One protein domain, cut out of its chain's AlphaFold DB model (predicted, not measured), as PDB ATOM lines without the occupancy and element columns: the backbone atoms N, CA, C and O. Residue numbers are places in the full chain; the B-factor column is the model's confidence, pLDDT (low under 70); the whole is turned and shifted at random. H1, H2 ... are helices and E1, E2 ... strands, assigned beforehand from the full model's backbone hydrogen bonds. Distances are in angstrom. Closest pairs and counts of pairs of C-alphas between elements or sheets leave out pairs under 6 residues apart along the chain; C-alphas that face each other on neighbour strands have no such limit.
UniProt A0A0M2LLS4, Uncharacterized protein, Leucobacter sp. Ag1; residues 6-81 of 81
ATOM      1  N   SER A   6     -25.850  22.663  -5.158       52.09
ATOM      2  CA  SER A   6     -25.444  21.290  -5.502       52.09
ATOM      3  C   SER A   6     -25.827  20.921  -6.942       52.09
ATOM      4  O   SER A   6     -25.044  20.317  -7.684       52.09
ATOM      5  N   ARG A   7     -26.969  21.423  -7.443       52.53
ATOM      6  CA  ARG A   7     -27.400  21.216  -8.845       52.53
ATOM      7  C   ARG A   7     -26.484  21.863  -9.898       52.53
ATOM      8  O   ARG A   7     -26.533  21.473 -11.070       52.53
ATOM      9  N   ARG A   8     -25.642  22.843  -9.532       52.22
ATOM     10  CA  ARG A   8     -24.708  23.506 -10.470       52.22
ATOM     11  C   ARG A   8     -23.421  22.710 -10.687       52.22
ATOM     12  O   ARG A   8     -22.859  22.799 -11.779       52.22
ATOM     13  N   ALA A   9     -22.970  21.937  -9.698       50.16
ATOM     14  CA  ALA A   9     -21.740  21.149  -9.785       50.16
ATOM     15  C   ALA A   9     -21.901  19.950 -10.738       50.16
ATOM     16  O   ALA A   9     -21.108  19.795 -11.668       50.16
ATOM     17  N   GLY A  10     -22.997  19.191 -10.606       47.91
ATOM     18  CA  GLY A  10     -23.285  18.040 -11.473       47.91
ATOM     19  C   GLY A  10     -23.429  18.413 -12.953       47.91
ATOM     20  O   GLY A  10     -22.851  17.770 -13.826       47.91
ATOM     21  N   ARG A  11     -24.099  19.535 -13.261       53.75
ATOM     22  CA  ARG A  11     -24.233  20.031 -14.645       53.75
ATOM     23  C   ARG A  11     -22.907  20.484 -15.265       53.75
ATOM     24  O   ARG A  11     -22.771  20.427 -16.483       53.75
ATOM     25  N   ARG A  12     -21.935  20.948 -14.470       52.72
ATOM     26  CA  ARG A  12     -20.596  21.328 -14.966       52.72
ATOM     27  C   ARG A  12     -19.716  20.103 -15.203       52.72
ATOM     28  O   ARG A  12     -18.994  20.088 -16.193       52.72
ATOM     29  N   ALA A  13     -19.813  19.084 -14.351       54.31
ATOM     30  CA  ALA A  13     -19.106  17.816 -14.526       54.31
ATOM     31  C   ALA A  13     -19.560  17.082 -15.801       54.31
ATOM     32  O   ALA A  13     -18.726  16.688 -16.609       54.31
ATOM     33  N   VAL A  14     -20.875  17.017 -16.050       58.69
ATOM     34  CA  VAL A  14     -21.445  16.402 -17.265       58.69
ATOM     35  C   VAL A  14     -21.035  17.160 -18.536       58.69
ATOM     36  O   VAL A  14     -20.642  16.545 -19.522       58.69
ATOM     37  N   LYS A  15     -21.046  18.502 -18.510       52.50
ATOM     38  CA  LYS A  15     -20.591  19.327 -19.645       52.50
ATOM     39  C   LYS A  15     -19.098  19.152 -19.951       52.50
ATOM     40  O   LYS A  15     -18.716  19.169 -21.114       52.50
ATOM     41  N   ARG A  16     -18.261  18.975 -18.922       56.47
ATOM     42  CA  ARG A  16     -16.819  18.715 -19.080       56.47
ATOM     43  C   ARG A  16     -16.544  17.311 -19.624       56.47
ATOM     44  O   ARG A  16     -15.686  17.171 -20.486       56.47
ATOM     45  N   ALA A  17     -17.302  16.308 -19.182       55.47
ATOM     46  CA  ALA A  17     -17.196  14.941 -19.693       55.47
ATOM     47  C   ALA A  17     -17.599  14.838 -21.177       55.47
ATOM     48  O   ALA A  17     -16.900  14.204 -21.962       55.47
ATOM     49  N   LEU A  18     -18.670  15.532 -21.586       57.44
ATOM     50  CA  LEU A  18     -19.098  15.606 -22.991       57.44
ATOM     51  C   LEU A  18     -18.067  16.301 -23.893       57.44
ATOM     52  O   LEU A  18     -17.827  15.849 -25.010       57.44
ATOM     53  N   ALA A  19     -17.424  17.368 -23.410       57.53
ATOM     54  CA  ALA A  19     -16.391  18.071 -24.172       57.53
ATOM     55  C   ALA A  19     -15.127  17.214 -24.385       57.53
ATOM     56  O   ALA A  19     -14.536  17.256 -25.461       57.53
ATOM     57  N   ALA A  20     -14.731  16.407 -23.396       56.09
ATOM     58  CA  ALA A  20     -13.567  15.524 -23.509       56.09
ATOM     59  C   ALA A  20     -13.786  14.377 -24.516       56.09
ATOM     60  O   ALA A  20     -12.871  14.028 -25.259       56.09
ATOM     61  N   ALA A  21     -15.006  13.832 -24.593       56.97
ATOM     62  CA  ALA A  21     -15.347  12.772 -25.544       56.97
ATOM     63  C   ALA A  21     -15.301  13.245 -27.011       56.97
ATOM     64  O   ALA A  21     -14.881  12.494 -27.890       56.97
ATOM     65  N   ALA A  22     -15.668  14.504 -27.279       57.19
ATOM     66  CA  ALA A  22     -15.647  15.065 -28.631       57.19
ATOM     67  C   ALA A  22     -14.221  15.207 -29.203       57.19
ATOM     68  O   ALA A  22     -14.013  14.986 -30.392       57.19
ATOM     69  N   ILE A  23     -13.228  15.513 -28.357       57.72
ATOM     70  CA  ILE A  23     -11.823  15.679 -28.771       57.72
ATOM     71  C   ILE A  23     -11.183  14.324 -29.114       57.72
ATOM     72  O   ILE A  23     -10.449  14.207 -30.097       57.72
ATOM     73  N   ALA A  24     -11.490  13.281 -28.338       57.56
ATOM     74  CA  ALA A  24     -10.993  11.932 -28.602       57.56
ATOM     75  C   ALA A  24     -11.551  11.359 -29.918       57.56
ATOM     76  O   ALA A  24     -10.819  10.708 -30.658       57.56
ATOM     77  N   ALA A  25     -12.811  11.662 -30.252       55.53
ATOM     78  CA  ALA A  25     -13.423  11.237 -31.510       55.53
ATOM     79  C   ALA A  25     -12.771  11.897 -32.743       55.53
ATOM     80  O   ALA A  25     -12.587  11.238 -33.762       55.53
ATOM     81  N   SER A  26     -12.354  13.167 -32.652       56.03
ATOM     82  CA  SER A  26     -11.717  13.870 -33.779       56.03
ATOM     83  C   SER A  26     -10.315  13.367 -34.148       56.03
ATOM     84  O   SER A  26      -9.899  13.547 -35.287       56.03
ATOM     85  N   LEU A  27      -9.597  12.706 -33.231       56.44
ATOM     86  CA  LEU A  27      -8.256  12.158 -33.498       56.44
ATOM     87  C   LEU A  27      -8.288  10.868 -34.332       56.44
ATOM     88  O   LEU A  27      -7.288  10.513 -34.949       56.44
ATOM     89  N   VAL A  28      -9.430  10.174 -34.369       57.59
ATOM     90  CA  VAL A  28      -9.593   8.920 -35.126       57.59
ATOM     91  C   VAL A  28      -9.916   9.193 -36.602       57.59
ATOM     92  O   VAL A  28      -9.572   8.390 -37.461       57.59
ATOM     93  N   LEU A  29     -10.508  10.353 -36.921       53.19
ATOM     94  CA  LEU A  29     -10.793  10.757 -38.307       53.19
ATOM     95  C   LEU A  29      -9.573  11.301 -39.063       53.19
ATOM     96  O   LEU A  29      -9.613  11.385 -40.282       53.19
ATOM     97  N   THR A  30      -8.476  11.639 -38.383       59.66
ATOM     98  CA  THR A  30      -7.211  12.008 -39.046       59.66
ATOM     99  C   THR A  30      -6.277  10.809 -39.201       59.66
ATOM    100  O   THR A  30      -5.057  10.974 -39.182       59.66
ATOM    101  N   GLY A  31      -6.836   9.597 -39.294       49.12
ATOM    102  CA  GLY A  31      -6.107   8.345 -39.462       49.12
ATOM    103  C   GLY A  31      -5.306   8.309 -40.763       49.12
ATOM    104  O   GLY A  31      -5.712   7.686 -41.736       49.12
ATOM    105  N   CYS A  32      -4.132   8.940 -40.773       59.88
ATOM    106  CA  CYS A  32      -3.081   8.675 -41.742       59.88
ATOM    107  C   CYS A  32      -2.531   7.268 -41.473       59.88
ATOM    108  O   CYS A  32      -1.539   7.105 -40.763       59.88
ATOM    109  N   GLY A  33      -3.192   6.247 -42.020       55.78
ATOM    110  CA  GLY A  33      -2.650   4.895 -42.123       55.78
ATOM    111  C   GLY A  33      -1.449   4.904 -43.064       55.78
ATOM    112  O   GLY A  33      -1.597   4.775 -44.277       55.78
ATOM    113  N   PHE A  34      -0.256   5.129 -42.515       56.94
ATOM    114  CA  PHE A  34       0.998   5.125 -43.262       56.94
ATOM    115  C   PHE A  34       1.657   3.749 -43.137       56.94
ATOM    116  O   PHE A  34       2.637   3.572 -42.418       56.94
ATOM    117  N   GLU A  35       1.106   2.759 -43.832       59.34
ATOM    118  CA  GLU A  35       1.681   1.416 -43.902       59.34
ATOM    119  C   GLU A  35       2.146   1.116 -45.323       59.34
ATOM    120  O   GLU A  35       1.426   0.549 -46.134       59.34
ATOM    121  N   ASP A  36       3.383   1.526 -45.611       61.09
ATOM    122  CA  ASP A  36       4.277   0.767 -46.483       61.09
ATOM    123  C   ASP A  36       5.730   1.213 -46.217       61.09
ATOM    124  O   ASP A  36       6.049   2.403 -46.375       61.09
ATOM    125  N   PRO A  37       6.658   0.330 -45.809       56.56
ATOM    126  CA  PRO A  37       8.084   0.634 -45.753       56.56
ATOM    127  C   PRO A  37       8.646   0.626 -47.181       56.56
ATOM    128  O   PRO A  37       9.545  -0.135 -47.497       56.56
ATOM    129  N   GLY A  38       8.086   1.447 -48.068       60.69
ATOM    130  CA  GLY A  38       8.316   1.360 -49.506       60.69
ATOM    131  C   GLY A  38       9.778   1.393 -49.977       60.69
ATOM    132  O   GLY A  38      10.735   1.645 -49.233       60.69
ATOM    133  N   THR A  39       9.934   1.162 -51.267       70.81
ATOM    134  CA  THR A  39      11.211   0.869 -51.908       70.81
ATOM    135  C   THR A  39      12.158   2.072 -51.900       70.81
ATOM    136  O   THR A  39      11.794   3.179 -52.311       70.81
ATOM    137  N   GLU A  40      13.388   1.868 -51.422       65.00
ATOM    138  CA  GLU A  40      14.466   2.845 -51.589       65.00
ATOM    139  C   GLU A  40      14.853   2.910 -53.064       65.00
ATOM    140  O   GLU A  40      15.144   1.886 -53.683       65.00
ATOM    141  N   LEU A  41      14.822   4.113 -53.637       68.12
ATOM    142  CA  LEU A  41      15.247   4.316 -55.013       68.12
ATOM    143  C   LEU A  41      16.761   4.569 -55.044       68.12
ATOM    144  O   LEU A  41      17.289   5.269 -54.170       68.12
ATOM    145  N   PRO A  42      17.481   4.017 -56.035       59.47
ATOM    146  CA  PRO A  42      18.898   4.284 -56.191       59.47
ATOM    147  C   PRO A  42      19.079   5.761 -56.556       59.47
ATOM    148  O   PRO A  42      18.553   6.226 -57.563       59.47
ATOM    149  N   ALA A  43      19.849   6.461 -55.721       59.50
ATOM    150  CA  ALA A  43      20.174   7.889 -55.732       59.50
ATOM    151  C   ALA A  43      19.321   8.776 -54.797       59.50
ATOM    152  O   ALA A  43      18.110   8.924 -54.930       59.50
ATOM    153  N   SER A  44      20.027   9.477 -53.899       64.62
ATOM    154  CA  SER A  44      19.637  10.719 -53.198       64.62
ATOM    155  C   SER A  44      18.776  10.666 -51.924       64.62
ATOM    156  O   SER A  44      18.454  11.723 -51.378       64.62
ATOM    157  N   GLY A  45      18.463   9.487 -51.377       74.88
ATOM    158  CA  GLY A  45      17.601   9.399 -50.184       74.88
ATOM    159  C   GLY A  45      16.119   9.624 -50.501       74.88
ATOM    160  O   GLY A  45      15.330   9.959 -49.614       74.88
ATOM    161  N   LEU A  46      15.757   9.443 -51.774       84.12
ATOM    162  CA  LEU A  46      14.382   9.336 -52.230       84.12
ATOM    163  C   LEU A  46      13.852   7.934 -51.927       84.12
ATOM    164  O   LEU A  46      14.474   6.925 -52.263       84.12
ATOM    165  N   LYS A  47      12.675   7.871 -51.313       87.56
ATOM    166  CA  LYS A  47      11.947   6.624 -51.095       87.56
ATOM    167  C   LYS A  47      10.603   6.687 -51.787       87.56
ATOM    168  O   LYS A  47       9.836   7.625 -51.560       87.56
ATOM    169  N   GLN A  48      10.312   5.669 -52.583       90.00
ATOM    170  CA  GLN A  48       8.981   5.470 -53.126       90.00
ATOM    171  C   GLN A  48       8.074   4.886 -52.042       90.00
ATOM    172  O   GLN A  48       8.491   4.066 -51.220       90.00
ATOM    173  N   ARG A  49       6.833   5.349 -51.999       89.00
ATOM    174  CA  ARG A  49       5.773   4.915 -51.092       89.00
ATOM    175  C   ARG A  49       4.484   4.818 -51.893       89.00
ATOM    176  O   ARG A  49       4.296   5.581 -52.835       89.00
ATOM    177  N   THR A  50       3.600   3.914 -51.504       92.75
ATOM    178  CA  THR A  50       2.251   3.854 -52.066       92.75
ATOM    179  C   THR A  50       1.282   4.269 -50.973       92.75
ATOM    180  O   THR A  50       1.270   3.663 -49.906       92.75
ATOM    181  N   ALA A  51       0.501   5.317 -51.212       89.69
ATOM    182  CA  ALA A  51      -0.569   5.741 -50.321       89.69
ATOM    183  C   ALA A  51      -1.894   5.153 -50.813       89.69
ATOM    184  O   ALA A  51      -2.213   5.255 -51.999       89.69
ATOM    185  N   THR A  52      -2.663   4.552 -49.909       93.12
ATOM    186  CA  THR A  52      -4.038   4.127 -50.199       93.12
ATOM    187  C   THR A  52      -4.985   5.227 -49.729       93.12
ATOM    188  O   THR A  52      -4.955   5.606 -48.561       93.12
ATOM    189  N   LEU A  53      -5.782   5.771 -50.646       89.88
ATOM    190  CA  LEU A  53      -6.788   6.792 -50.359       89.88
ATOM    191  C   LEU A  53      -8.065   6.154 -49.798       89.88
ATOM    192  O   LEU A  53      -8.325   4.967 -49.997       89.88
ATOM    193  N   GLU A  54      -8.914   6.970 -49.175       89.81
ATOM    194  CA  GLU A  54     -10.211   6.539 -48.627       89.81
ATOM    195  C   GLU A  54     -11.152   5.951 -49.689       89.81
ATOM    196  O   GLU A  54     -11.966   5.080 -49.400       89.81
ATOM    197  N   ASP A  55     -11.019   6.397 -50.939       89.31
ATOM    198  CA  ASP A  55     -11.802   5.896 -52.072       89.31
ATOM    199  C   ASP A  55     -11.241   4.603 -52.695       89.31
ATOM    200  O   ASP A  55     -11.706   4.169 -53.757       89.31
ATOM    201  N   GLY A  56     -10.239   3.999 -52.048       90.12
ATOM    202  CA  GLY A  56      -9.585   2.759 -52.452       90.12
ATOM    203  C   GLY A  56      -8.514   2.921 -53.529       90.12
ATOM    204  O   GLY A  56      -7.863   1.936 -53.875       90.12
ATOM    205  N   ARG A  57      -8.289   4.129 -54.070       91.38
ATOM    206  CA  ARG A  57      -7.200   4.343 -55.029       91.38
ATOM    207  C   ARG A  57      -5.837   4.232 -54.351       91.38
ATOM    208  O   ARG A  57      -5.631   4.739 -53.253       91.38
ATOM    209  N   LYS A  58      -4.876   3.645 -55.055       94.12
ATOM    210  CA  LYS A  58      -3.450   3.643 -54.728       94.12
ATOM    211  C   LYS A  58      -2.740   4.739 -55.512       94.12
ATOM    212  O   LYS A  58      -2.896   4.841 -56.730       94.12
ATOM    213  N   VAL A  59      -1.947   5.542 -54.810       93.69
ATOM    214  CA  VAL A  59      -1.172   6.660 -55.358       93.69
ATOM    215  C   VAL A  59       0.301   6.440 -55.048       93.69
ATOM    216  O   VAL A  59       0.665   6.194 -53.899       93.69
ATOM    217  N   VAL A  60       1.156   6.535 -56.063       93.69
ATOM    218  CA  VAL A  60       2.608   6.461 -55.872       93.69
ATOM    219  C   VAL A  60       3.122   7.831 -55.445       93.69
ATOM    220  O   VAL A  60       2.881   8.833 -56.113       93.69
ATOM    221  N   CYS A  61       3.860   7.868 -54.341       92.62
ATOM    222  CA  CYS A  61       4.485   9.065 -53.806       92.62
ATOM    223  C   CYS A  61       5.993   8.867 -53.657       92.62
ATOM    224  O   CYS A  61       6.474   7.805 -53.260       92.62
ATOM    225  N   LEU A  62       6.746   9.922 -53.936       92.19
ATOM    226  CA  LEU A  62       8.165  10.015 -53.647       92.19
ATOM    227  C   LEU A  62       8.351  10.875 -52.407       92.19
ATOM    228  O   LEU A  62       7.835  11.988 -52.315       92.19
ATOM    229  N   THR A  63       9.106  10.347 -51.456       90.31
ATOM    230  CA  THR A  63       9.471  11.039 -50.223       90.31
ATOM    231  C   THR A  63      10.962  11.284 -50.206       90.31
ATOM    232  O   THR A  63      11.747  10.398 -50.529       90.31
ATOM    233  N   TRP A  64      11.357  12.482 -49.804       88.25
ATOM    234  CA  TRP A  64      12.742  12.820 -49.529       88.25
ATOM    235  C   TRP A  64      12.849  13.332 -48.098       88.25
ATOM    236  O   TRP A  64      12.037  14.154 -47.667       88.25
ATOM    237  N   LYS A  65      13.852  12.861 -47.356       82.38
ATOM    238  CA  LYS A  65      14.109  13.304 -45.983       82.38
ATOM    239  C   LYS A  65      15.598  13.519 -45.764       82.38
ATOM    240  O   LYS A  65      16.405  12.639 -46.052       82.38
ATOM    241  N   ARG A  66      15.950  14.659 -45.170       80.88
ATOM    242  CA  ARG A  66      17.309  14.984 -44.731       80.88
ATOM    243  C   ARG A  66      17.276  15.730 -43.402       80.88
ATOM    244  O   ARG A  66      16.880  16.887 -43.358       80.88
ATOM    245  N   ALA A  67      17.740  15.080 -42.331       80.06
ATOM    246  CA  ALA A  67      17.766  15.620 -40.966       80.06
ATOM    247  C   ALA A  67      16.437  16.301 -40.566       80.06
ATOM    248  O   ALA A  67      15.464  15.600 -40.291       80.06
ATOM    249  N   ASN A  68      16.391  17.638 -40.590       75.19
ATOM    250  CA  ASN A  68      15.239  18.461 -40.197       75.19
ATOM    251  C   ASN A  68      14.406  18.985 -41.384       75.19
ATOM    252  O   ASN A  68      13.521  19.813 -41.192       75.19
ATOM    253  N   ALA A  69      14.695  18.540 -42.607       79.06
ATOM    254  CA  ALA A  69      14.007  18.946 -43.826       79.06
ATOM    255  C   ALA A  69      13.502  17.728 -44.609       79.06
ATOM    256  O   ALA A  69      14.022  16.613 -44.490       79.06
ATOM    257  N   GLY A  70      12.482  17.942 -45.432       87.81
ATOM    258  CA  GLY A  70      11.920  16.897 -46.270       87.81
ATOM    259  C   GLY A  70      10.793  17.402 -47.154       87.81
ATOM    260  O   GLY A  70      10.343  18.538 -47.024       87.81
ATOM    261  N   GLY A  71      10.351  16.532 -48.054       88.94
ATOM    262  CA  GLY A  71       9.238  16.790 -48.954       88.94
ATOM    263  C   GLY A  71       8.613  15.492 -49.445       88.94
ATOM    264  O   GLY A  71       9.247  14.433 -49.436       88.94
ATOM    265  N   MET A  72       7.358  15.587 -49.865       91.50
ATOM    266  CA  MET A  72       6.616  14.500 -50.490       91.50
ATOM    267  C   MET A  72       5.935  15.035 -51.743       91.50
ATOM    268  O   MET A  72       5.356  16.119 -51.715       91.50
ATOM    269  N   SER A  73       6.003  14.273 -52.829       92.06
ATOM    270  CA  SER A  73       5.262  14.541 -54.061       92.06
ATOM    271  C   SER A  73       4.597  13.255 -54.537       92.06
ATOM    272  O   SER A  73       5.181  12.183 -54.394       92.06
ATOM    273  N   CYS A  74       3.383  13.351 -55.070       94.31
ATOM    274  CA  CYS A  74       2.561  12.202 -55.443       94.31
ATOM    275  C   CYS A  74       2.092  12.307 -56.896       94.31
ATOM    276  O   CYS A  74       1.714  13.388 -57.353       94.31
ATOM    277  N   ASP A  75       2.093  11.178 -57.603       94.19
ATOM    278  CA  ASP A  75       1.558  11.071 -58.959       94.19
ATOM    279  C   ASP A  75       0.041  10.845 -58.921       94.19
ATOM    280  O   ASP A  75      -0.454   9.722 -58.817       94.19
ATOM    281  N   TRP A  76      -0.706  11.941 -59.015       92.44
ATOM    282  CA  TRP A  76      -2.166  11.904 -59.039       92.44
ATOM    283  C   TRP A  76      -2.744  11.405 -60.364       92.44
ATOM    284  O   TRP A  76      -3.859  10.883 -60.371       92.44
ATOM    285  N   ALA A  77      -2.011  11.543 -61.472       92.31
ATOM    286  CA  ALA A  77      -2.460  11.064 -62.777       92.31
ATOM    287  C   ALA A  77      -2.416   9.529 -62.842       92.31
ATOM    288  O   ALA A  77      -3.283   8.904 -63.452       92.31
ATOM    289  N   GLY A  78      -1.443   8.918 -62.162       87.12
ATOM    290  CA  GLY A  78      -1.293   7.472 -62.022       87.12
ATOM    291  C   GLY A  78      -2.162   6.817 -60.942       87.12
ATOM    292  O   GLY A  78      -2.002   5.619 -60.709       87.12
ATOM    293  N   ALA A  79      -3.063   7.552 -60.281       89.69
ATOM    294  CA  ALA A  79      -3.908   7.021 -59.211       89.69
ATOM    295  C   ALA A  79      -4.896   5.961 -59.737       89.69
ATOM    296  O   ALA A  79      -5.782   6.270 -60.536       89.69
ATOM    297  N   LYS A  80      -4.777   4.714 -59.266       84.75
ATOM    298  CA  LYS A  80      -5.564   3.561 -59.761       84.75
ATOM    299  C   LYS A  80      -6.261   2.818 -58.628       84.75
ATOM    300  O   LYS A  80      -5.755   2.820 -57.512       84.75
ATOM    301  N   ARG A  81      -7.407   2.202 -58.918       72.19
ATOM    302  CA  ARG A  81      -8.098   1.267 -58.013       72.19
ATOM    303  C   ARG A  81      -7.552  -0.145 -58.176       72.19
ATOM    304  O   ARG A  81      -7.156  -0.468 -59.318       72.19
TER     305      ARG A  81
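This is residues 6 to 81 of the 81 residues of an uncharacterized protein of Leucobacter sp. Ag1 (UniProt A0A0M2LLS4). A small, twisted sheet of three strands has one long helix, H1, sticking out from it as a free arm that makes the length. The 76 printed residues, with one named helix followed by three named strands, are of mixed class. The sheet, E1, E2, E3, is a meander, each strand the antiparallel neighbour of the one before. The whole is extended: radius of gyration of the C-alphas 21.0 A, spans 69 by 34 by 18 A.

Find C-alpha 46 at (14.382, 9.336, -52.230), where E1, residues 46 to 52, begins its 19.2 A. E2, residues 58 to 66, runs 25.7 A; E3, residues 69 to 80, runs 29.6 A and bends by 76 degrees at residue 77. From C-alpha 6 at (-25.444, 21.290, -5.502), H1, residues 6 to 28, runs 35.8 A.

Look at inner strand E2. Its hairpin with E1 has N 49 and O 61 within hydrogen-bond range, 2.8 A; its hairpin with E3 has N 73 and O 62, 3.0 A. H1, with 14 of 19 O i to N i+4 pairs within range, is not on the sheet.

The printed part has no cut. The link from H1 to E1 is long, 17 residues. Residues 6 to 38 and 40 to 44 have pLDDT under 70.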